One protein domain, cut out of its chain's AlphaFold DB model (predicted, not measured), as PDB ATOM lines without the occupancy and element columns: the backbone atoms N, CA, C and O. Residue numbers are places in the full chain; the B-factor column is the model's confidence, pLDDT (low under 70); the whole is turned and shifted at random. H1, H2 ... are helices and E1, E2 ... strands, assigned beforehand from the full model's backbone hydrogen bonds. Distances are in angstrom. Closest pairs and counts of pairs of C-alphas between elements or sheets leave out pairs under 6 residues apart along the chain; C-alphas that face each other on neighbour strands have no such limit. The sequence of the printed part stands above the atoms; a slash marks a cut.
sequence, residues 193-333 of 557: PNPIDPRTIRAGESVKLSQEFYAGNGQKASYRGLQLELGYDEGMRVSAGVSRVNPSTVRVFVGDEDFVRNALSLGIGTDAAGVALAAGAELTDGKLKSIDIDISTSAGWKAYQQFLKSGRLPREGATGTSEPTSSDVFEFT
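What this domain is: This is residues 193 to 333 of the 557 residues of an uncharacterized protein of Thermoleophilia bacterium (UniProt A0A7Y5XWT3). A twisted five-stranded sheet runs through the domain and curls round helix H3 on one face, while H2 and H5 cover parts of the other face, in three layers with helices on both faces of the sheet. H4 folds back on H3, and H1 forms a small hairpin with H2. The printed part has 141 residues, with five named helices and five named strands in the order E1 H1 H2 E2 E3 H3 H4 E4 H5 E5; the sheet runs E1 E2 E3 E4 E5, antiparallel throughout, and the class is mixed, helices and strands. The whole is compact, with a radius of gyration of the C-alphas of 14.3 A and spans of 47 by 35 by 28 A.

Where its parts are: Residues 193 to 205 hold no named element. E1 is residues 206 to 209, beginning at C-alpha 206 (169.364, 204.826, 164.805). H1 is residues 211 to 216 and H2 residues 220 to 229, 14.5 A long. E2, residues 238 to 246, is 25.6 A long, and E3, residues 249 to 256, 22.8 A. H3 is residues 257 to 266, beginning at C-alpha 257 (160.696, 193.716, 163.610), and H4 residues 271 to 279. E4, residues 286 to 294, measures 26.8 A, H5, residues 298 to 310, 18.3 A, and E5, residues 321 to 332, 33.9 A, ending at C-alpha 332 (162.469, 179.290, 179.322).

How they stand to each other: E1 and E5 are the edge strands. N 207 and O 242 of E1 and E2 are 2.8 A apart, within hydrogen-bond range. E2 and E3 form a hairpin, with N 241 and O 253 at 2.8 A. Between the neighbour strands E3 and E4, N 254 and O 289 are within hydrogen-bond range at 2.9 A, and between the neighbour strands E4 and E5, N 327 and O 288 are within hydrogen-bond range at 2.7 A. The sheet curls round H3; the closest C-alphas of E2 and H3 are those of Val 238 and Glu 257, 4.6 A apart. H5 is on the opposite face from H3, at a height over the sheet of 9.6 A, over E3 and E4 and along the strands, at 20 degrees to E3 on the local plane. H2 is on the same face as H5. H2 and H5 are close but not clearly touching, with the C-alphas of Ser 222 and Ser 310 closest at 5.3 A. H1 and H2 touch as a helical hairpin, closest at the C-alphas of Tyr 214 and Lys 220, 5.8 A; H1 only grazes the sheet. H3 and H4 touch as a helical hairpin, closest at the C-alphas of Leu 266 and Ala 273, 5.3 A; H4 only grazes the sheet, with 5 pairs of C-alphas within 10 A. In H1, H2, H3, H4 and H5 every O i to N i+4 pair is within hydrogen-bond range.

The domain as a whole: The C-alphas farthest apart, those of Ser 298 and Thr 333, are 47.6 A apart. The printed part has no cut, and no link is long. The mean pLDDT of the printed part is 79.5; residues 216 to 218, 233 to 235 and 265 to 284 are under 70.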
ATOM      1  N   PRO A 193     167.805 212.247 160.482       84.88
ATOM      2  CA  PRO A 193     168.729 211.218 160.008       84.88
ATOM      3  C   PRO A 193     168.236 210.548 158.717       84.88
ATOM      4  O   PRO A 193     167.102 210.084 158.630       84.88
ATOM      5  N   ASN A 194     169.089 210.499 157.695       79.44
ATOM      6  CA  ASN A 194     168.760 209.972 156.376       79.44
ATOM      7  C   ASN A 194     169.296 208.535 156.223       79.44
ATOM      8  O   ASN A 194     170.513 208.357 156.158       79.44
ATOM      9  N   PRO A 195     168.435 207.513 156.052       79.38
ATOM     10  CA  PRO A 195     168.883 206.129 155.891       79.38
ATOM     11  C   PRO A 195     169.738 205.891 154.642       79.38
ATOM     12  O   PRO A 195     170.473 204.913 154.575       79.38
ATOM     13  N   ILE A 196     169.674 206.756 153.631       79.94
ATOM     14  CA  ILE A 196     170.470 206.600 152.404       79.94
ATOM     15  C   ILE A 196     171.897 207.115 152.602       79.94
ATOM     16  O   ILE A 196     172.824 206.628 151.954       79.94
ATOM     17  N   ASP A 197     172.073 208.091 153.495       80.00
ATOM     18  CA  ASP A 197     173.380 208.615 153.873       80.00
ATOM     19  C   ASP A 197     173.651 208.338 155.363       80.00
ATOM     20  O   ASP A 197     173.335 209.179 156.214       80.00
ATOM     21  N   PRO A 198     174.289 207.200 155.698       82.56
ATOM     22  CA  PRO A 198     174.513 206.772 157.076       82.56
ATOM     23  C   PRO A 198     175.397 207.747 157.864       82.56
ATOM     24  O   PRO A 198     175.434 207.705 159.090       82.56
ATOM     25  N   ARG A 199     176.086 208.677 157.189       83.62
ATOM     26  CA  ARG A 199     176.892 209.711 157.854       83.62
ATOM     27  C   ARG A 199     176.032 210.726 158.600       83.62
ATOM     28  O   ARG A 199     176.543 211.362 159.519       83.62
ATOM     29  N   THR A 200     174.768 210.874 158.204       84.06
ATOM     30  CA  THR A 200     173.796 211.776 158.843       84.06
ATOM     31  C   THR A 200     173.251 211.233 160.166       84.06
ATOM     32  O   THR A 200     172.768 212.027 160.970       84.06
ATOM     33  N   ILE A 201     173.379 209.923 160.404       86.81
ATOM     34  CA  ILE A 201     173.031 209.245 161.659       86.81
ATOM     35  C   ILE A 201     174.165 209.501 162.656       86.81
ATOM     36  O   ILE A 201     175.295 209.062 162.422       86.81
ATOM     37  N   ARG A 202     173.916 210.257 163.726       86.81
ATOM     38  CA  ARG A 202     174.938 210.565 164.744       86.81
ATOM     39  C   ARG A 202     175.048 209.438 165.772       86.81
ATOM     40  O   ARG A 202     174.250 208.512 165.772       86.81
ATOM     41  N   ALA A 203     176.087 209.488 166.606       83.06
ATOM     42  CA  ALA A 203     176.201 208.574 167.743       83.06
ATOM     43  C   ALA A 203     174.963 208.710 168.647       83.06
ATOM     44  O   ALA A 203     174.459 209.822 168.800       83.06
ATOM     45  N   GLY A 204     174.472 207.591 169.187       76.69
ATOM     46  CA  GLY A 204     173.206 207.546 169.932       76.69
ATOM     47  C   GLY A 204     171.952 207.623 169.052       76.69
ATOM     48  O   GLY A 204     170.849 207.734 169.571       76.69
ATOM     49  N   GLU A 205     172.094 207.582 167.721       85.75
ATOM     50  CA  GLU A 205     170.961 207.605 166.796       85.75
ATOM     51  C   GLU A 205     170.880 206.333 165.972       85.75
ATOM     52  O   GLU A 205     171.886 205.710 165.603       85.75
ATOM     53  N   SER A 206     169.649 205.992 165.616       89.31
ATOM     54  CA  SER A 206     169.364 204.826 164.805       89.31
ATOM     55  C   SER A 206     168.191 205.065 163.862       89.31
ATOM     56  O   SER A 206     167.377 205.974 164.037       89.31
ATOM     57  N   VAL A 207     168.145 204.272 162.795       89.12
ATOM     58  CA  VAL A 207     167.112 204.323 161.765       89.12
ATOM     59  C   VAL A 207     166.568 202.921 161.538       89.12
ATOM     60  O   VAL A 207     167.335 202.002 161.251       89.12
ATOM     61  N   LYS A 208     165.246 202.760 161.610       89.62
ATOM     62  CA  LYS A 208     164.548 201.509 161.294       89.62
ATOM     63  C   LYS A 208     163.894 201.589 159.917       89.62
ATOM     64  O   LYS A 208     163.171 202.536 159.602       89.62
ATOM     65  N   LEU A 209     164.112 200.551 159.121       87.25
ATOM     66  CA  LEU A 209     163.554 200.331 157.792       87.25
ATOM     67  C   LEU A 209     162.494 199.227 157.880       87.25
ATOM     68  O   LEU A 209     162.814 198.040 157.967       87.25
ATOM     69  N   SER A 210     161.222 199.621 157.882       77.44
ATOM     70  CA  SER A 210     160.089 198.699 158.000       77.44
ATOM     71  C   SER A 210     159.673 198.094 156.653       77.44
ATOM     72  O   SER A 210     160.208 198.429 155.591       77.44
ATOM     73  N   GLN A 211     158.659 197.224 156.664       77.62
ATOM     74  CA  GLN A 211     158.046 196.708 155.438       77.62
ATOM     75  C   GLN A 211     157.591 197.836 154.497       77.62
ATOM     76  O   GLN A 211     157.746 197.726 153.278       77.62
ATOM     77  N   GLU A 212     157.051 198.926 155.046       75.81
ATOM     78  CA  GLU A 212     156.578 200.091 154.297       75.81
ATOM     79  C   GLU A 212     157.718 200.779 153.543       75.81
ATOM     80  O   GLU A 212     157.516 201.202 152.403       75.81
ATOM     81  N   PHE A 213     158.924 200.817 154.122       76.75
ATOM     82  CA  PHE A 213     160.115 201.320 153.440       76.75
ATOM     83  C   PHE A 213     160.398 200.513 152.165       76.75
ATOM     84  O   PHE A 213     160.528 201.072 151.074       76.75
ATOM     85  N   TYR A 214     160.437 199.182 152.262       74.75
ATOM     86  CA  TYR A 214     160.697 198.327 151.098       74.75
ATOM     87  C   TYR A 214     159.530 198.320 150.108       74.75
ATOM     88  O   TYR A 214     159.745 198.297 148.895       74.75
ATOM     89  N   ALA A 215     158.289 198.370 150.594       73.75
ATOM     90  CA  ALA A 215     157.102 198.437 149.753       73.75
ATOM     91  C   ALA A 215     157.052 199.736 148.932       73.75
ATOM     92  O   ALA A 215     156.792 199.658 147.730       73.75
ATOM     93  N   GLY A 216     157.351 200.883 149.552       65.06
ATOM     94  CA  GLY A 216     157.426 202.192 148.891       65.06
ATOM     95  C   GLY A 216     158.552 202.293 147.859       65.06
ATOM     96  O   GLY A 216     158.441 203.035 146.892       65.06
ATOM     97  N   ASN A 217     159.603 201.477 147.985       66.31
ATOM     98  CA  ASN A 217     160.702 201.415 147.013       66.31
ATOM     99  C   ASN A 217     160.581 200.251 146.006       66.31
ATOM    100  O   ASN A 217     161.577 199.859 145.392       66.31
ATOM    101  N   GLY A 218     159.393 199.649 145.851       66.94
ATOM    102  CA  GLY A 218     159.153 198.562 144.889       66.94
ATOM    103  C   GLY A 218     159.871 197.241 145.209       66.94
ATOM    104  O   GLY A 218     160.030 196.391 144.335       66.94
ATOM    105  N   GLN A 219     160.298 197.043 146.458       71.88
ATOM    106  CA  GLN A 219     161.184 195.963 146.913       71.88
ATOM    107  C   GLN A 219     160.495 194.961 147.847       71.88
ATOM    108  O   GLN A 219     161.127 194.335 148.695       71.88
ATOM    109  N   LYS A 220     159.193 194.718 147.658       73.12
ATOM    110  CA  LYS A 220     158.464 193.678 148.416       73.12
ATOM    111  C   LYS A 220     159.110 192.286 148.300       73.12
ATOM    112  O   LYS A 220     159.019 191.489 149.227       73.12
ATOM    113  N   ALA A 221     159.781 192.000 147.182       75.75
ATOM    114  CA  ALA A 221     160.533 190.759 146.991       75.75
ATOM    115  C   ALA A 221     161.768 190.662 147.905       75.75
ATOM    116  O   ALA A 221     162.052 189.581 148.411       75.75
ATOM    117  N   SER A 222     162.464 191.778 148.144       73.06
ATOM    118  CA  SER A 222     163.589 191.858 149.083       73.06
ATOM    119  C   SER A 222     163.127 191.534 150.501       73.06
ATOM    120  O   SER A 222     163.702 190.661 151.134       73.06
ATOM    121  N   TYR A 223     162.010 192.129 150.936       72.75
ATOM    122  CA  TYR A 223     161.385 191.843 152.232       72.75
ATOM    123  C   TYR A 223     161.061 190.351 152.419       72.75
ATOM    124  O   TYR A 223     161.471 189.737 153.399       72.75
ATOM    125  N   ARG A 224     160.407 189.724 151.430       74.56
ATOM    126  CA  ARG A 224     160.155 188.271 151.449       74.56
ATOM    127  C   ARG A 224     161.456 187.459 151.468       74.56
ATOM    128  O   ARG A 224     161.532 186.403 152.084       74.56
ATOM    129  N   GLY A 225     162.485 187.952 150.785       74.69
ATOM    130  CA  GLY A 225     163.814 187.359 150.781       74.69
ATOM    131  C   GLY A 225     164.517 187.385 152.140       74.69
ATOM    132  O   GLY A 225     165.389 186.541 152.324       74.69
ATOM    133  N   LEU A 226     164.153 188.304 153.046       73.94
ATOM    134  CA  LEU A 226     164.654 188.365 154.425       73.94
ATOM    135  C   LEU A 226     163.980 187.322 155.314       73.94
ATOM    136  O   LEU A 226     164.674 186.599 156.017       73.94
ATOM    137  N   GLN A 227     162.654 187.177 155.209       75.44
ATOM    138  CA  GLN A 227     161.905 186.138 155.932       75.44
ATOM    139  C   GLN A 227     162.487 184.741 155.653       75.44
ATOM    140  O   GLN A 227     162.764 183.983 156.576       75.44
ATOM    141  N   LEU A 228     162.779 184.449 154.378       77.31
ATOM    142  CA  LEU A 228     163.399 183.184 153.964       77.31
ATOM    143  C   LEU A 228     164.839 183.008 154.475       77.31
ATOM    144  O   LEU A 228     165.257 181.884 154.726       77.31
ATOM    145  N   GLU A 229     165.615 184.088 154.594       76.69
ATOM    146  CA  GLU A 229     167.009 184.039 155.066       76.69
ATOM    147  C   GLU A 229     167.109 183.808 156.579       76.69
ATOM    148  O   GLU A 229     168.071 183.201 157.053       76.69
ATOM    149  N   LEU A 230     166.102 184.269 157.319       78.06
ATOM    150  CA  LEU A 230     165.950 184.034 158.754       78.06
ATOM    151  C   LEU A 230     165.275 182.686 159.061       78.06
ATOM    152  O   LEU A 230     165.250 182.266 160.211       78.06
ATOM    153  N   GLY A 231     164.794 181.973 158.035       75.75
ATOM    154  CA  GLY A 231     164.188 180.648 158.176       75.75
ATOM    155  C   GLY A 231     162.723 180.662 158.617       75.75
ATOM    156  O   GLY A 231     162.225 179.624 159.040       75.75
ATOM    157  N   TYR A 232     162.034 181.802 158.509       77.62
ATOM    158  CA  TYR A 232     160.627 181.928 158.885       77.62
ATOM    159  C   TYR A 232     159.668 181.514 157.762       77.62
ATOM    160  O   TYR A 232     159.900 181.792 156.580       77.62
ATOM    161  N   ASP A 233     158.539 180.921 158.159       66.00
ATOM    162  CA  ASP A 233     157.368 180.737 157.300       66.00
ATOM    163  C   ASP A 233     156.677 182.086 156.993       66.00
ATOM    164  O   ASP A 233     156.889 183.099 157.667       66.00
ATOM    165  N   GLU A 234     155.847 182.134 155.943       64.88
ATOM    166  CA  GLU A 234     155.108 183.354 155.577       64.88
ATOM    167  C   GLU A 234     154.240 183.851 156.753       64.88
ATOM    168  O   GLU A 234     153.291 183.182 157.149       64.88
ATOM    169  N   GLY A 235     154.520 185.051 157.282       65.38
ATOM    170  CA  GLY A 235     153.689 185.690 158.318       65.38
ATOM    171  C   GLY A 235     154.451 186.518 159.354       65.38
ATOM    172  O   GLY A 235     153.887 187.479 159.873       65.38
ATOM    173  N   MET A 236     155.730 186.213 159.597       73.00
ATOM    174  CA  MET A 236     156.558 186.944 160.569       73.00
ATOM    175  C   MET A 236     156.941 188.339 160.066       73.00
ATOM    176  O   MET A 236     157.325 188.516 158.902       73.00
ATOM    177  N   ARG A 237     156.834 189.352 160.929       81.19
ATOM    178  CA  ARG A 237     157.250 190.719 160.600       81.19
ATOM    179  C   ARG A 237     158.755 190.834 160.778       81.19
ATOM    180  O   ARG A 237     159.254 190.676 161.881       81.19
ATOM    181  N   VAL A 238     159.462 191.138 159.696       84.00
ATOM    182  CA  VAL A 238     160.912 191.350 159.716       84.00
ATOM    183  C   VAL A 238     161.205 192.810 159.427       84.00
ATOM    184  O   VAL A 238     160.449 193.480 158.726       84.00
ATOM    185  N   SER A 239     162.307 193.331 159.938       86.81
ATOM    186  CA  SER A 239     162.755 194.671 159.576       86.81
ATOM    187  C   SER A 239     164.267 194.730 159.461       86.81
ATOM    188  O   SER A 239     164.971 193.754 159.735       86.81
ATOM    189  N   ALA A 240     164.759 195.874 159.006       89.81
ATOM    190  CA  ALA A 240     166.172 196.167 159.051       89.81
ATOM    191  C   ALA A 240     166.422 197.473 159.796       89.81
ATOM    192  O   ALA A 240     165.555 198.343 159.870       89.81
ATOM    193  N   GLY A 241     167.618 197.613 160.342       90.31
ATOM    194  CA  GLY A 241     167.996 198.731 161.182       90.31
ATOM    195  C   GLY A 241     169.415 199.186 160.911       90.31
ATOM    196  O   GLY A 241     170.248 198.390 160.487       90.31
ATOM    197  N   VAL A 242     169.699 200.457 161.161       92.12
ATOM    198  CA  VAL A 242     171.050 201.013 161.092       92.12
ATOM    199  C   VAL A 242     171.285 201.875 162.322       92.12
ATOM    200  O   VAL A 242     170.524 202.810 162.557       92.12
ATOM    201  N   SER A 243     172.346 201.602 163.076       90.62
ATOM    202  CA  SER A 243     172.807 202.464 164.167       90.62
ATOM    203  C   SER A 243     174.242 202.925 163.931       90.62
ATOM    204  O   SER A 243     175.031 202.281 163.230       90.62
ATOM    205  N   ARG A 244     174.594 204.084 164.491       89.25
ATOM    206  CA  ARG A 244     175.963 204.603 164.419       89.25
ATOM    207  C   ARG A 244     176.795 204.037 165.567       89.25
ATOM    208  O   ARG A 244     176.551 204.375 166.716       89.25
ATOM    209  N   VAL A 245     177.824 203.254 165.240       85.12
ATOM    210  CA  VAL A 245     178.767 202.709 166.237       85.12
ATOM    211  C   VAL A 245     179.852 203.732 166.561       85.12
ATOM    212  O   VAL A 245     180.165 203.997 167.714       85.12
ATOM    213  N   ASN A 246     180.445 204.332 165.528       86.44
ATOM    214  CA  ASN A 246     181.492 205.345 165.667       86.44
ATOM    215  C   ASN A 246     181.537 206.235 164.406       86.44
ATOM    216  O   ASN A 246     180.810 205.976 163.445       86.44
ATOM    217  N   PRO A 247     182.379 207.286 164.331       87.19
ATOM    218  CA  PRO A 247     182.403 208.198 163.185       87.19
ATOM    219  C   PRO A 247     182.654 207.558 161.807       87.19
ATOM    220  O   PRO A 247     182.293 208.171 160.803       87.19
ATOM    221  N   SER A 248     183.220 206.359 161.725       90.06
ATOM    222  CA  SER A 248     183.484 205.647 160.465       90.06
ATOM    223  C   SER A 248     182.639 204.393 160.268       90.06
ATOM    224  O   SER A 248     182.634 203.865 159.162       90.06
ATOM    225  N   THR A 249     181.909 203.930 161.281       91.75
ATOM    226  CA  THR A 249     181.257 202.616 161.261       91.75
ATOM    227  C   THR A 249     179.785 202.715 161.639       91.75
ATOM    228  O   THR A 249     179.422 203.369 162.621       91.75
ATOM    229  N   VAL A 250     178.943 202.029 160.871       92.38
ATOM    230  CA  VAL A 250     177.545 201.761 161.234       92.38
ATOM    231  C   VAL A 250     177.332 200.272 161.436       92.38
ATOM    232  O   VAL A 250     177.921 199.475 160.708       92.38
ATOM    233  N   ARG A 251     176.463 199.919 162.381       92.75
ATOM    234  CA  ARG A 251     175.973 198.555 162.558       92.75
ATOM    235  C   ARG A 251     174.646 198.432 161.844       92.75
ATOM    236  O   ARG A 251     173.760 199.271 162.017       92.75
ATOM    237  N   VAL A 252     174.528 197.408 161.014       92.50
ATOM    238  CA  VAL A 252     173.292 197.093 160.305       92.50
ATOM    239  C   VAL A 252     172.676 195.856 160.931       92.50
ATOM    240  O   VAL A 252     173.374 194.871 161.134       92.50
ATOM    241  N   PHE A 253     171.376 195.909 161.188       90.88
ATOM    242  CA  PHE A 253     170.582 194.841 161.781       90.88
ATOM    243  C   PHE A 253     169.550 194.327 160.782       90.88
ATOM    244  O   PHE A 253     168.963 195.120 160.044       90.88
ATOM    245  N   VAL A 254     169.299 193.021 160.782       89.81
ATOM    246  CA  VAL A 254     168.219 192.372 160.025       89.81
ATOM    247  C   VAL A 254     167.649 191.251 160.883       89.81
ATOM    248  O   VAL A 254     168.390 190.364 161.296       89.81
ATOM    249  N   GLY A 255     166.347 191.271 161.141       88.69
ATOM    250  CA  GLY A 255     165.717 190.322 162.057       88.69
ATOM    251  C   GLY A 255     164.222 190.551 162.200       88.69
ATOM    252  O   GLY A 255     163.631 191.301 161.414       88.69
ATOM    253  N   ASP A 256     163.624 189.945 163.220       86.56
ATOM    254  CA  ASP A 256     162.251 190.237 163.639       86.56
ATOM    255  C   ASP A 256     162.070 191.723 163.923       86.56
ATOM    256  O   ASP A 256     162.956 192.393 164.450       86.56
ATOM    257  N   GLU A 257     160.923 192.275 163.536       83.75
ATOM    258  CA  GLU A 257     160.696 193.716 163.610       83.75
ATOM    259  C   GLU A 257     160.794 194.252 165.040       83.75
ATOM    260  O   GLU A 257     161.382 195.314 165.259       83.75
ATOM    261  N   ASP A 258     160.238 193.513 165.995       79.44
ATOM    262  CA  ASP A 258     160.269 193.875 167.406       79.44
ATOM    263  C   ASP A 258     161.689 193.747 167.975       79.44
ATOM    264  O   ASP A 258     162.159 194.660 168.656       79.44
ATOM    265  N   PHE A 259     162.426 192.696 167.599       82.00
ATOM    266  CA  PHE A 259     163.808 192.504 168.039       82.00
ATOM    267  C   PHE A 259     164.752 193.557 167.433       82.00
ATOM    268  O   PHE A 259     165.544 194.159 168.148       82.00
ATOM    269  N   VAL A 260     164.619 193.878 166.142       84.44
ATOM    270  CA  VAL A 260     165.362 194.976 165.497       84.44
ATOM    271  C   VAL A 260     165.016 196.319 166.134       84.44
ATOM    272  O   VAL A 260     165.916 197.122 166.359       84.44
ATOM    273  N   ARG A 261     163.736 196.597 166.423       79.31
ATOM    274  CA  ARG A 261     163.344 197.837 167.111       79.31
ATOM    275  C   ARG A 261     164.064 197.943 168.449       79.31
ATOM    276  O   ARG A 261     164.692 198.968 168.699       79.31
ATOM    277  N   ASN A 262     164.006 196.893 169.262       75.38
ATOM    278  CA  ASN A 262     164.645 196.905 170.568       75.38
ATOM    279  C   ASN A 262     166.173 197.018 170.414       75.38
ATOM    280  O   ASN A 262     166.780 197.845 171.074       75.38
ATOM    281  N   ALA A 263     166.791 196.311 169.465       77.19
ATOM    282  CA  ALA A 263     168.224 196.397 169.168       77.19
ATOM    283  C   ALA A 263     168.689 197.788 168.708       77.19
ATOM    284  O   ALA A 263     169.835 198.169 168.918       77.19
ATOM    285  N   LEU A 264     167.823 198.550 168.037       77.12
ATOM    286  CA  LEU A 264     168.122 199.907 167.577       77.12
ATOM    287  C   LEU A 264     167.979 200.953 168.679       77.12
ATOM    288  O   LEU A 264     168.676 201.966 168.623       77.12
ATOM    289  N   SER A 265     167.058 200.733 169.616       65.12
ATOM    290  CA  SER A 265     166.881 201.590 170.791       65.12
ATOM    291  C   SER A 265     167.903 201.273 171.875       65.12
ATOM    292  O   SER A 265     168.360 202.177 172.559       65.12
ATOM    293  N   LEU A 266     168.270 199.997 172.006       64.56
ATOM    294  CA  LEU A 266     169.136 199.498 173.065       64.56
ATOM    295  C   LEU A 266     170.595 199.320 172.606       64.56
ATOM    296  O   LEU A 266     171.525 199.255 173.392       64.56
ATOM    297  N   GLY A 267     170.853 199.247 171.306       58.78
ATOM    298  CA  GLY A 267     172.132 198.720 170.835       58.78
ATOM    299  C   GLY A 267     172.246 197.213 171.096       58.78
ATOM    300  O   GLY A 267     171.368 196.579 171.676       58.78
ATOM    301  N   ILE A 268     173.326 196.605 170.600       54.31
ATOM    302  CA  ILE A 268     173.648 195.187 170.813       54.31
ATOM    303  C   ILE A 268     175.140 195.054 171.035       54.31
ATOM    304  O   ILE A 268     175.925 195.668 170.308       54.31
ATOM    305  N   GLY A 269     175.512 194.193 171.980       50.28
ATOM    306  CA  GLY A 269     176.901 193.850 172.278       50.28
ATOM    307  C   GLY A 269     177.434 194.461 173.573       50.28
ATOM    308  O   GLY A 269     178.633 194.374 173.814       50.28
ATOM    309  N   THR A 270     176.570 195.068 174.392       56.78
ATOM    310  CA  THR A 270     176.872 195.425 175.784       56.78
ATOM    311  C   THR A 270     176.000 194.598 176.727       56.78
ATOM    312  O   THR A 270     174.851 194.289 176.401       56.78
ATOM    313  N   ASP A 271     176.537 194.254 177.902       57.38
ATOM    314  CA  ASP A 271     175.818 193.506 178.946       57.38
ATOM    315  C   ASP A 271     174.471 194.173 179.287       57.38
ATOM    316  O   ASP A 271     173.443 193.519 179.443       57.38
ATOM    317  N   ALA A 272     174.450 195.508 179.354       55.25
ATOM    318  CA  ALA A 272     173.250 196.263 179.683       55.25
ATOM    319  C   ALA A 272     172.163 196.142 178.605       55.25
ATOM    320  O   ALA A 272     170.990 195.962 178.950       55.25
ATOM    321  N   ALA A 273     172.550 196.193 177.326       60.56
ATOM    322  CA  ALA A 273     171.635 196.099 176.197       60.56
ATOM    323  C   ALA A 273     171.013 194.709 176.070       60.56
ATOM    324  O   ALA A 273     169.814 194.598 175.833       60.56
ATOM    325  N   GLY A 274     171.801 193.651 176.279       59.75
ATOM    326  CA  GLY A 274     171.290 192.280 176.275       59.75
ATOM    327  C   GLY A 274     170.241 192.045 177.367       59.75
ATOM    328  O   GLY A 274     169.194 191.462 177.090       59.75
ATOM    329  N   VAL A 275     170.464 192.571 178.578       58.59
ATOM    330  CA  VAL A 275     169.479 192.517 179.675       58.59
ATOM    331  C   VAL A 275     168.202 193.268 179.316       58.59
ATOM    332  O   VAL A 275     167.115 192.722 179.467       58.59
ATOM    333  N   ALA A 276     168.305 194.492 178.796       60.03
ATOM    334  CA  ALA A 276     167.127 195.263 178.401       60.03
ATOM    335  C   ALA A 276     166.353 194.593 177.246       60.03
ATOM    336  O   ALA A 276     165.124 194.629 177.222       60.03
ATOM    337  N   LEU A 277     167.058 193.929 176.323       64.25
ATOM    338  CA  LEU A 277     166.450 193.147 175.243       64.25
ATOM    339  C   LEU A 277     165.690 191.930 175.772       64.25
ATOM    340  O   LEU A 277     164.589 191.669 175.298       64.25
ATOM    341  N   ALA A 278     166.258 191.220 176.748       59.84
ATOM    342  CA  ALA A 278     165.618 190.078 177.392       59.84
ATOM    343  C   ALA A 278     164.451 190.493 178.310       59.84
ATOM    344  O   ALA A 278     163.451 189.784 178.372       59.84
ATOM    345  N   ALA A 279     164.539 191.645 178.983       60.00
ATOM    346  CA  ALA A 279     163.493 192.161 179.871       60.00
ATOM    347  C   ALA A 279     162.300 192.763 179.106       60.00
ATOM    348  O   ALA A 279     161.153 192.534 179.466       60.00
ATOM    349  N   GLY A 280     162.560 193.512 178.028       56.59
ATOM    350  CA  GLY A 280     161.524 194.131 177.188       56.59
ATOM    351  C   GLY A 280     160.894 193.182 176.162       56.59
ATOM    352  O   GLY A 280     160.133 193.612 175.290       56.59
ATOM    353  N   ALA A 281     161.253 191.902 176.208       50.69
ATOM    354  CA  ALA A 281     160.792 190.899 175.277       50.69
ATOM    355  C   ALA A 281     159.428 190.332 175.699       50.69
ATOM    356  O   ALA A 281     159.349 189.278 176.317       50.69
ATOM    357  N   GLU A 282     158.349 190.894 175.153       54.88
ATOM    358  CA  GLU A 282     157.206 190.068 174.709       54.88
ATOM    359  C   GLU A 282     157.601 189.172 173.497       54.88
ATOM    360  O   GLU A 282     156.772 188.822 172.658       54.88
ATOM    361  N   LEU A 283     158.894 188.856 173.341       61.00
ATOM    362  CA  LEU A 283     159.467 188.091 172.240       61.00
ATOM    363  C   LEU A 283     159.524 186.631 172.688       61.00
ATOM    364  O   LEU A 283     160.432 186.231 173.406       61.00
ATOM    365  N   THR A 284     158.537 185.843 172.279       60.81
ATOM    366  CA  THR A 284     158.490 184.397 172.549       60.81
ATOM    367  C   THR A 284     159.446 183.596 171.657       60.81
ATOM    368  O   THR A 284     159.859 182.497 172.013       60.81
ATOM    369  N   ASP A 285     159.822 184.146 170.498       72.44
ATOM    370  CA  ASP A 285     160.842 183.629 169.580       72.44
ATOM    371  C   ASP A 285     161.310 184.792 168.686       72.44
ATOM    372  O   ASP A 285     160.500 185.629 168.270       72.44
ATOM    373  N   GLY A 286     162.608 184.880 168.402       79.25
ATOM    374  CA  GLY A 286     163.160 185.971 167.607       79.25
ATOM    375  C   GLY A 286     164.597 185.729 167.167       79.25
ATOM    376  O   GLY A 286     165.426 185.229 167.923       79.25
ATOM    377  N   LYS A 287     164.898 186.127 165.935       87.44
ATOM    378  CA  LYS A 287     166.206 186.057 165.294       87.44
ATOM    379  C   LYS A 287     166.638 187.428 164.830       87.44
ATOM    380  O   LYS A 287     165.893 188.190 164.210       87.44
ATOM    381  N   LEU A 288     167.908 187.709 165.049       88.12
ATOM    382  CA  LEU A 288     168.523 188.948 164.634       88.12
ATOM    383  C   LEU A 288     169.929 188.675 164.144       88.12
ATOM    384  O   LEU A 288     170.688 187.941 164.755       88.12
ATOM    385  N   LYS A 289     170.302 189.281 163.032       90.62
ATOM    386  CA  LYS A 289     171.678 189.280 162.557       90.62
ATOM    387  C   LYS A 289     172.173 190.705 162.496       90.62
ATOM    388  O   LYS A 289     171.400 191.615 162.179       90.62
ATOM    389  N   SER A 290     173.457 190.894 162.761       92.06
ATOM    390  CA  SER A 290     174.084 192.197 162.601       92.06
ATOM    391  C   SER A 290     175.459 192.109 161.959       92.06
ATOM    392  O   SER A 290     176.083 191.049 161.948       92.06
ATOM    393  N   ILE A 291     175.904 193.214 161.366       93.44
ATOM    394  CA  ILE A 291     177.273 193.372 160.874       93.44
ATOM    395  C   ILE A 291     177.669 194.845 160.886       93.44
ATOM    396  O   ILE A 291     176.856 195.729 160.585       93.44
ATOM    397  N   ASP A 292     178.938 195.103 161.170       94.00
ATOM    398  CA  ASP A 292     179.515 196.435 161.090       94.00
ATOM    399  C   ASP A 292     180.006 196.734 159.680       94.00
ATOM    400  O   ASP A 292     180.616 195.895 159.018       94.00
ATOM    401  N   ILE A 293     179.755 197.957 159.218       94.19
ATOM    402  CA  ILE A 293     180.158 198.449 157.903       94.19
ATOM    403  C   ILE A 293     180.981 199.725 158.074       94.19
ATOM    404  O   ILE A 293     180.484 200.736 158.576       94.19
ATOM    405  N   ASP A 294     182.227 199.700 157.596       93.81
ATOM    406  CA  ASP A 294     183.112 200.868 157.570       93.81
ATOM    407  C   ASP A 294     182.759 201.787 156.388       93.81
ATOM    408  O   ASP A 294     183.246 201.644 155.258       93.81
ATOM    409  N   ILE A 295     181.912 202.773 156.673       89.00
ATOM    410  CA  ILE A 295     181.429 203.782 155.728       89.00
ATOM    411  C   ILE A 295     182.491 204.829 155.357       89.00
ATOM    412  O   ILE A 295     182.221 205.683 154.510       89.00
ATOM    413  N   SER A 296     183.694 204.779 155.944       86.38
ATOM    414  CA  SER A 296     184.830 205.602 155.503       86.38
ATOM    415  C   SER A 296     185.543 205.024 154.272       86.38
ATOM    416  O   SER A 296     186.290 205.736 153.594       86.38
ATOM    417  N   THR A 297     185.280 203.754 153.939       86.62
ATOM    418  CA  THR A 297     185.886 203.055 152.801       86.62
ATOM    419  C   THR A 297     184.925 202.941 151.617       86.62
ATOM    420  O   THR A 297     183.708 202.825 151.766       86.62
ATOM    421  N   SER A 298     185.466 202.872 150.396       83.62
ATOM    422  CA  SER A 298     184.650 202.620 149.197       83.62
ATOM    423  C   SER A 298     183.989 201.237 149.208       83.62
ATOM    424  O   SER A 298     182.928 201.051 148.614       83.62
ATOM    425  N   ALA A 299     184.623 200.255 149.858       83.75
ATOM    426  CA  ALA A 299     184.100 198.899 149.971       83.75
ATOM    427  C   ALA A 299     182.907 198.836 150.935       83.75
ATOM    428  O   ALA A 299     181.857 198.326 150.549       83.75
ATOM    429  N   GLY A 300     183.022 199.437 152.125       86.81
ATOM    430  CA  GLY A 300     181.914 199.505 153.078       86.81
ATOM    431  C   GLY A 300     180.755 200.347 152.550       86.81
ATOM    432  O   GLY A 300     179.602 199.936 152.647       86.81
ATOM    433  N   TRP A 301     181.026 201.445 151.838       84.69
ATOM    434  CA  TRP A 301     179.966 202.198 151.160       84.69
ATOM    435  C   TRP A 301     179.191 201.349 150.140       84.69
ATOM    436  O   TRP A 301     177.959 201.378 150.094       84.69
ATOM    437  N   LYS A 302     179.900 200.541 149.341       84.00
ATOM    438  CA  LYS A 302     179.272 199.598 148.406       84.00
ATOM    439  C   LYS A 302     178.448 198.540 149.147       84.00
ATOM    440  O   LYS A 302     177.348 198.227 148.698       84.00
ATOM    441  N   ALA A 303     178.956 198.014 150.262       87.94
ATOM    442  CA  ALA A 303     178.241 197.056 151.101       87.94
ATOM    443  C   ALA A 303     176.941 197.662 151.664       87.94
ATOM    444  O   ALA A 303     175.879 197.058 151.531       87.94
ATOM    445  N   TYR A 304     176.992 198.898 152.167       87.38
ATOM    446  CA  TYR A 304     175.821 199.622 152.668       87.38
ATOM    447  C   TYR A 304     174.765 199.867 151.577       87.38
ATOM    448  O   TYR A 304     173.578 199.623 151.775       87.38
ATOM    449  N   GLN A 305     175.187 200.280 150.377       84.50
ATOM    450  CA  GLN A 305     174.274 200.455 149.240       84.50
ATOM    451  C   GLN A 305     173.619 199.137 148.803       84.50
ATOM    452  O   GLN A 305     172.447 199.120 148.419       84.50
ATOM    453  N   GLN A 306     174.361 198.027 148.845       83.19
ATOM    454  CA  GLN A 306     173.810 196.701 148.560       83.19
ATOM    455  C   GLN A 306     172.808 196.263 149.628       83.19
ATOM    456  O   GLN A 306     171.758 195.724 149.267       83.19
ATOM    457  N   PHE A 307     173.088 196.546 150.902       86.88
ATOM    458  CA  PHE A 307     172.143 196.349 151.996       86.88
ATOM    459  C   PHE A 307     170.853 197.140 151.753       86.88
ATOM    460  O   PHE A 307     169.786 196.541 151.670       86.88
ATOM    461  N   LEU A 308     170.935 198.447 151.495       81.94
ATOM    462  CA  LEU A 308     169.759 199.270 151.200       81.94
ATOM    463  C   LEU A 308     168.925 198.714 150.032       81.94
ATOM    464  O   LEU A 308     167.696 198.714 150.091       81.94
ATOM    465  N   LYS A 309     169.586 198.210 148.982       75.94
ATOM    466  CA  LYS A 309     168.945 197.655 147.776       75.94
ATOM    467  C   LYS A 309     168.297 196.284 147.974       75.94
ATOM    468  O   LYS A 309     167.362 195.931 147.258       75.94
ATOM    469  N   SER A 310     168.860 195.455 148.841       76.69
ATOM    470  CA  SER A 310     168.441 194.056 148.983       76.69
ATOM    471  C   SER A 310     167.741 193.769 150.303       76.69
ATOM    472  O   SER A 310     167.143 192.710 150.441       76.69
ATOM    473  N   GLY A 311     167.842 194.684 151.266       78.12
ATOM    474  CA  GLY A 311     167.536 194.463 152.673       78.12
ATOM    475  C   GLY A 311     168.476 193.480 153.371       78.12
ATOM    476  O   GLY A 311     168.369 193.325 154.578       78.12
ATOM    477  N   ARG A 312     169.377 192.806 152.644       83.00
ATOM    478  CA  ARG A 312     170.200 191.709 153.164       83.00
ATOM    479  C   ARG A 312     171.510 192.217 153.724       83.00
ATOM    480  O   ARG A 312     172.115 193.135 153.163       83.00
ATOM    481  N   LEU A 313     171.977 191.565 154.783       86.69
ATOM    482  CA  LEU A 313     173.306 191.830 155.304       86.69
ATOM    483  C   LEU A 313     174.369 191.409 154.278       86.69
ATOM    484  O   LEU A 313     174.201 190.419 153.555       86.69
ATOM    485  N   PRO A 314     175.483 192.153 154.190       87.62
ATOM    486  CA  PRO A 314     176.691 191.658 153.554       87.62
ATOM    487  C   PRO A 314     177.060 190.263 154.073       87.62
ATOM    488  O   PRO A 314     176.867 189.952 155.246       87.62
ATOM    489  N   ARG A 315     177.617 189.420 153.196       85.19
ATOM    490  CA  ARG A 315     178.130 188.107 153.611       85.19
ATOM    491  C   ARG A 315     179.234 188.279 154.650       85.19
ATOM    492  O   ARG A 315     180.025 189.217 154.554       85.19
ATOM    493  N   GLU A 316     179.337 187.325 155.564       85.06
ATOM    494  CA  GLU A 316     180.441 187.268 156.519       85.06
ATOM    495  C   GLU A 316     181.796 187.325 155.796       85.06
ATOM    496  O   GLU A 316     182.014 186.664 154.776       85.06
ATOM    497  N   GLY A 317     182.695 188.175 156.297       85.31
ATOM    498  CA  GLY A 317     184.002 188.418 155.683       85.31
ATOM    499  C   GLY A 317     183.980 189.281 154.414       85.31
ATOM    500  O   GLY A 317     185.002 189.372 153.729       85.31
ATOM    501  N   ALA A 318     182.857 189.926 154.071       90.31
ATOM    502  CA  ALA A 318     182.823 190.891 152.975       90.31
ATOM    503  C   ALA A 318     183.803 192.058 153.210       90.31
ATOM    504  O   ALA A 318     184.088 192.485 154.329       90.31
ATOM    505  N   THR A 319     184.360 192.597 152.123       92.12
ATOM    506  CA  THR A 319     185.312 193.709 152.220       92.12
ATOM    507  C   THR A 319     184.621 194.974 152.728       92.12
ATOM    508  O   THR A 319     183.609 195.391 152.169       92.12
ATOM    509  N   GLY A 320     185.215 195.625 153.732       90.12
ATOM    510  CA  GLY A 320     184.650 196.821 154.363       90.12
ATOM    511  C   GLY A 320     183.600 196.514 155.433       90.12
ATOM    512  O   GLY A 320     182.892 197.432 155.841       90.12
ATOM    513  N   THR A 321     183.496 195.251 155.863       94.62
ATOM    514  CA  THR A 321     182.605 194.822 156.945       94.62
ATOM    515  C   THR A 321     183.349 194.042 158.025       94.62
ATOM    516  O   THR A 321     184.352 193.391 157.726       94.62
ATOM    517  N   SER A 322     182.849 194.080 159.256       93.25
ATOM    518  CA  SER A 322     183.428 193.409 160.425       93.25
ATOM    519  C   SER A 322     182.342 192.967 161.408       93.25
ATOM    520  O   SER A 322     181.177 193.297 161.227       93.25
ATOM    521  N   GLU A 323     182.741 192.209 162.431       88.44
ATOM    522  CA  GLU A 323     181.888 191.831 163.571       88.44
ATOM    523  C   GLU A 323     180.491 191.300 163.194       88.44
ATOM    524  O   GLU A 323     179.492 191.826 163.682       88.44
ATOM    525  N   PRO A 324     180.367 190.283 162.314       91.69
ATOM    526  CA  PRO A 324     179.068 189.668 162.111       91.69
ATOM    527  C   PRO A 324     178.620 188.969 163.399       91.69
ATOM    528  O   PRO A 324     179.408 188.260 164.038       91.69
ATOM    529  N   THR A 325     177.354 189.167 163.757       90.62
ATOM    530  CA  THR A 325     176.712 188.491 164.885       90.62
ATOM    531  C   THR A 325     175.382 187.871 164.478       90.62
ATOM    532  O   THR A 325     174.706 188.346 163.559       90.62
ATOM    533  N   SER A 326     175.000 186.813 165.189       90.50
ATOM    534  CA  SER A 326     173.664 186.217 165.148       90.50
ATOM    535  C   SER A 326     173.137 186.146 166.567       90.50
ATOM    536  O   SER A 326     173.828 185.625 167.436       90.50
ATOM    537  N   SER A 327     171.940 186.662 166.790       89.00
ATOM    538  CA  SER A 327     171.271 186.652 168.075       89.00
ATOM    539  C   SER A 327     169.946 185.912 167.992       89.00
ATOM    540  O   SER A 327     169.193 186.086 167.030       89.00
ATOM    541  N   ASP A 328     169.662 185.131 169.022       87.38
ATOM    542  CA  ASP A 328     168.451 184.332 169.167       87.38
ATOM    543  C   ASP A 328     167.812 184.637 170.531       87.38
ATOM    544  O   ASP A 328     168.519 184.803 171.530       87.38
ATOM    545  N   VAL A 329     166.482 184.745 170.554       84.38
ATOM    546  CA  VAL A 329     165.687 184.872 171.782       84.38
ATOM    547  C   VAL A 329     165.167 183.498 172.187       84.38
ATOM    548  O   VAL A 329     164.645 182.756 171.356       84.38
ATOM    549  N   PHE A 330     165.284 183.183 173.470       80.50
ATOM    550  CA  PHE A 330     164.825 181.943 174.075       80.50
ATOM    551  C   PHE A 330     163.842 182.250 175.195       80.50
ATOM    552  O   PHE A 330     164.140 183.044 176.085       80.50
ATOM    553  N   GLU A 331     162.694 181.584 175.181       80.88
ATOM    554  CA  GLU A 331     161.775 181.552 176.315       80.88
ATOM    555  C   GLU A 331     161.996 180.254 177.100       80.88
ATOM    556  O   GLU A 331     161.949 179.149 176.555       80.88
ATOM    557  N   PHE A 332     162.227 180.387 178.400       75.88
ATOM    558  CA  PHE A 332     162.469 179.290 179.322       75.88
ATOM    559  C   PHE A 332     161.261 179.110 180.230       75.88
ATOM    560  O   PHE A 332     160.947 179.953 181.071       75.88
ATOM    561  N   THR A 333     160.606 177.961 180.091       75.12
ATOM    562  CA  THR A 333     159.456 177.580 180.928       75.12
ATOM    563  C   THR A 333     159.831 176.598 182.037       75.12
ATOM    564  O   THR A 333     159.028 176.348 182.935       75.12
TER     565      THR A 333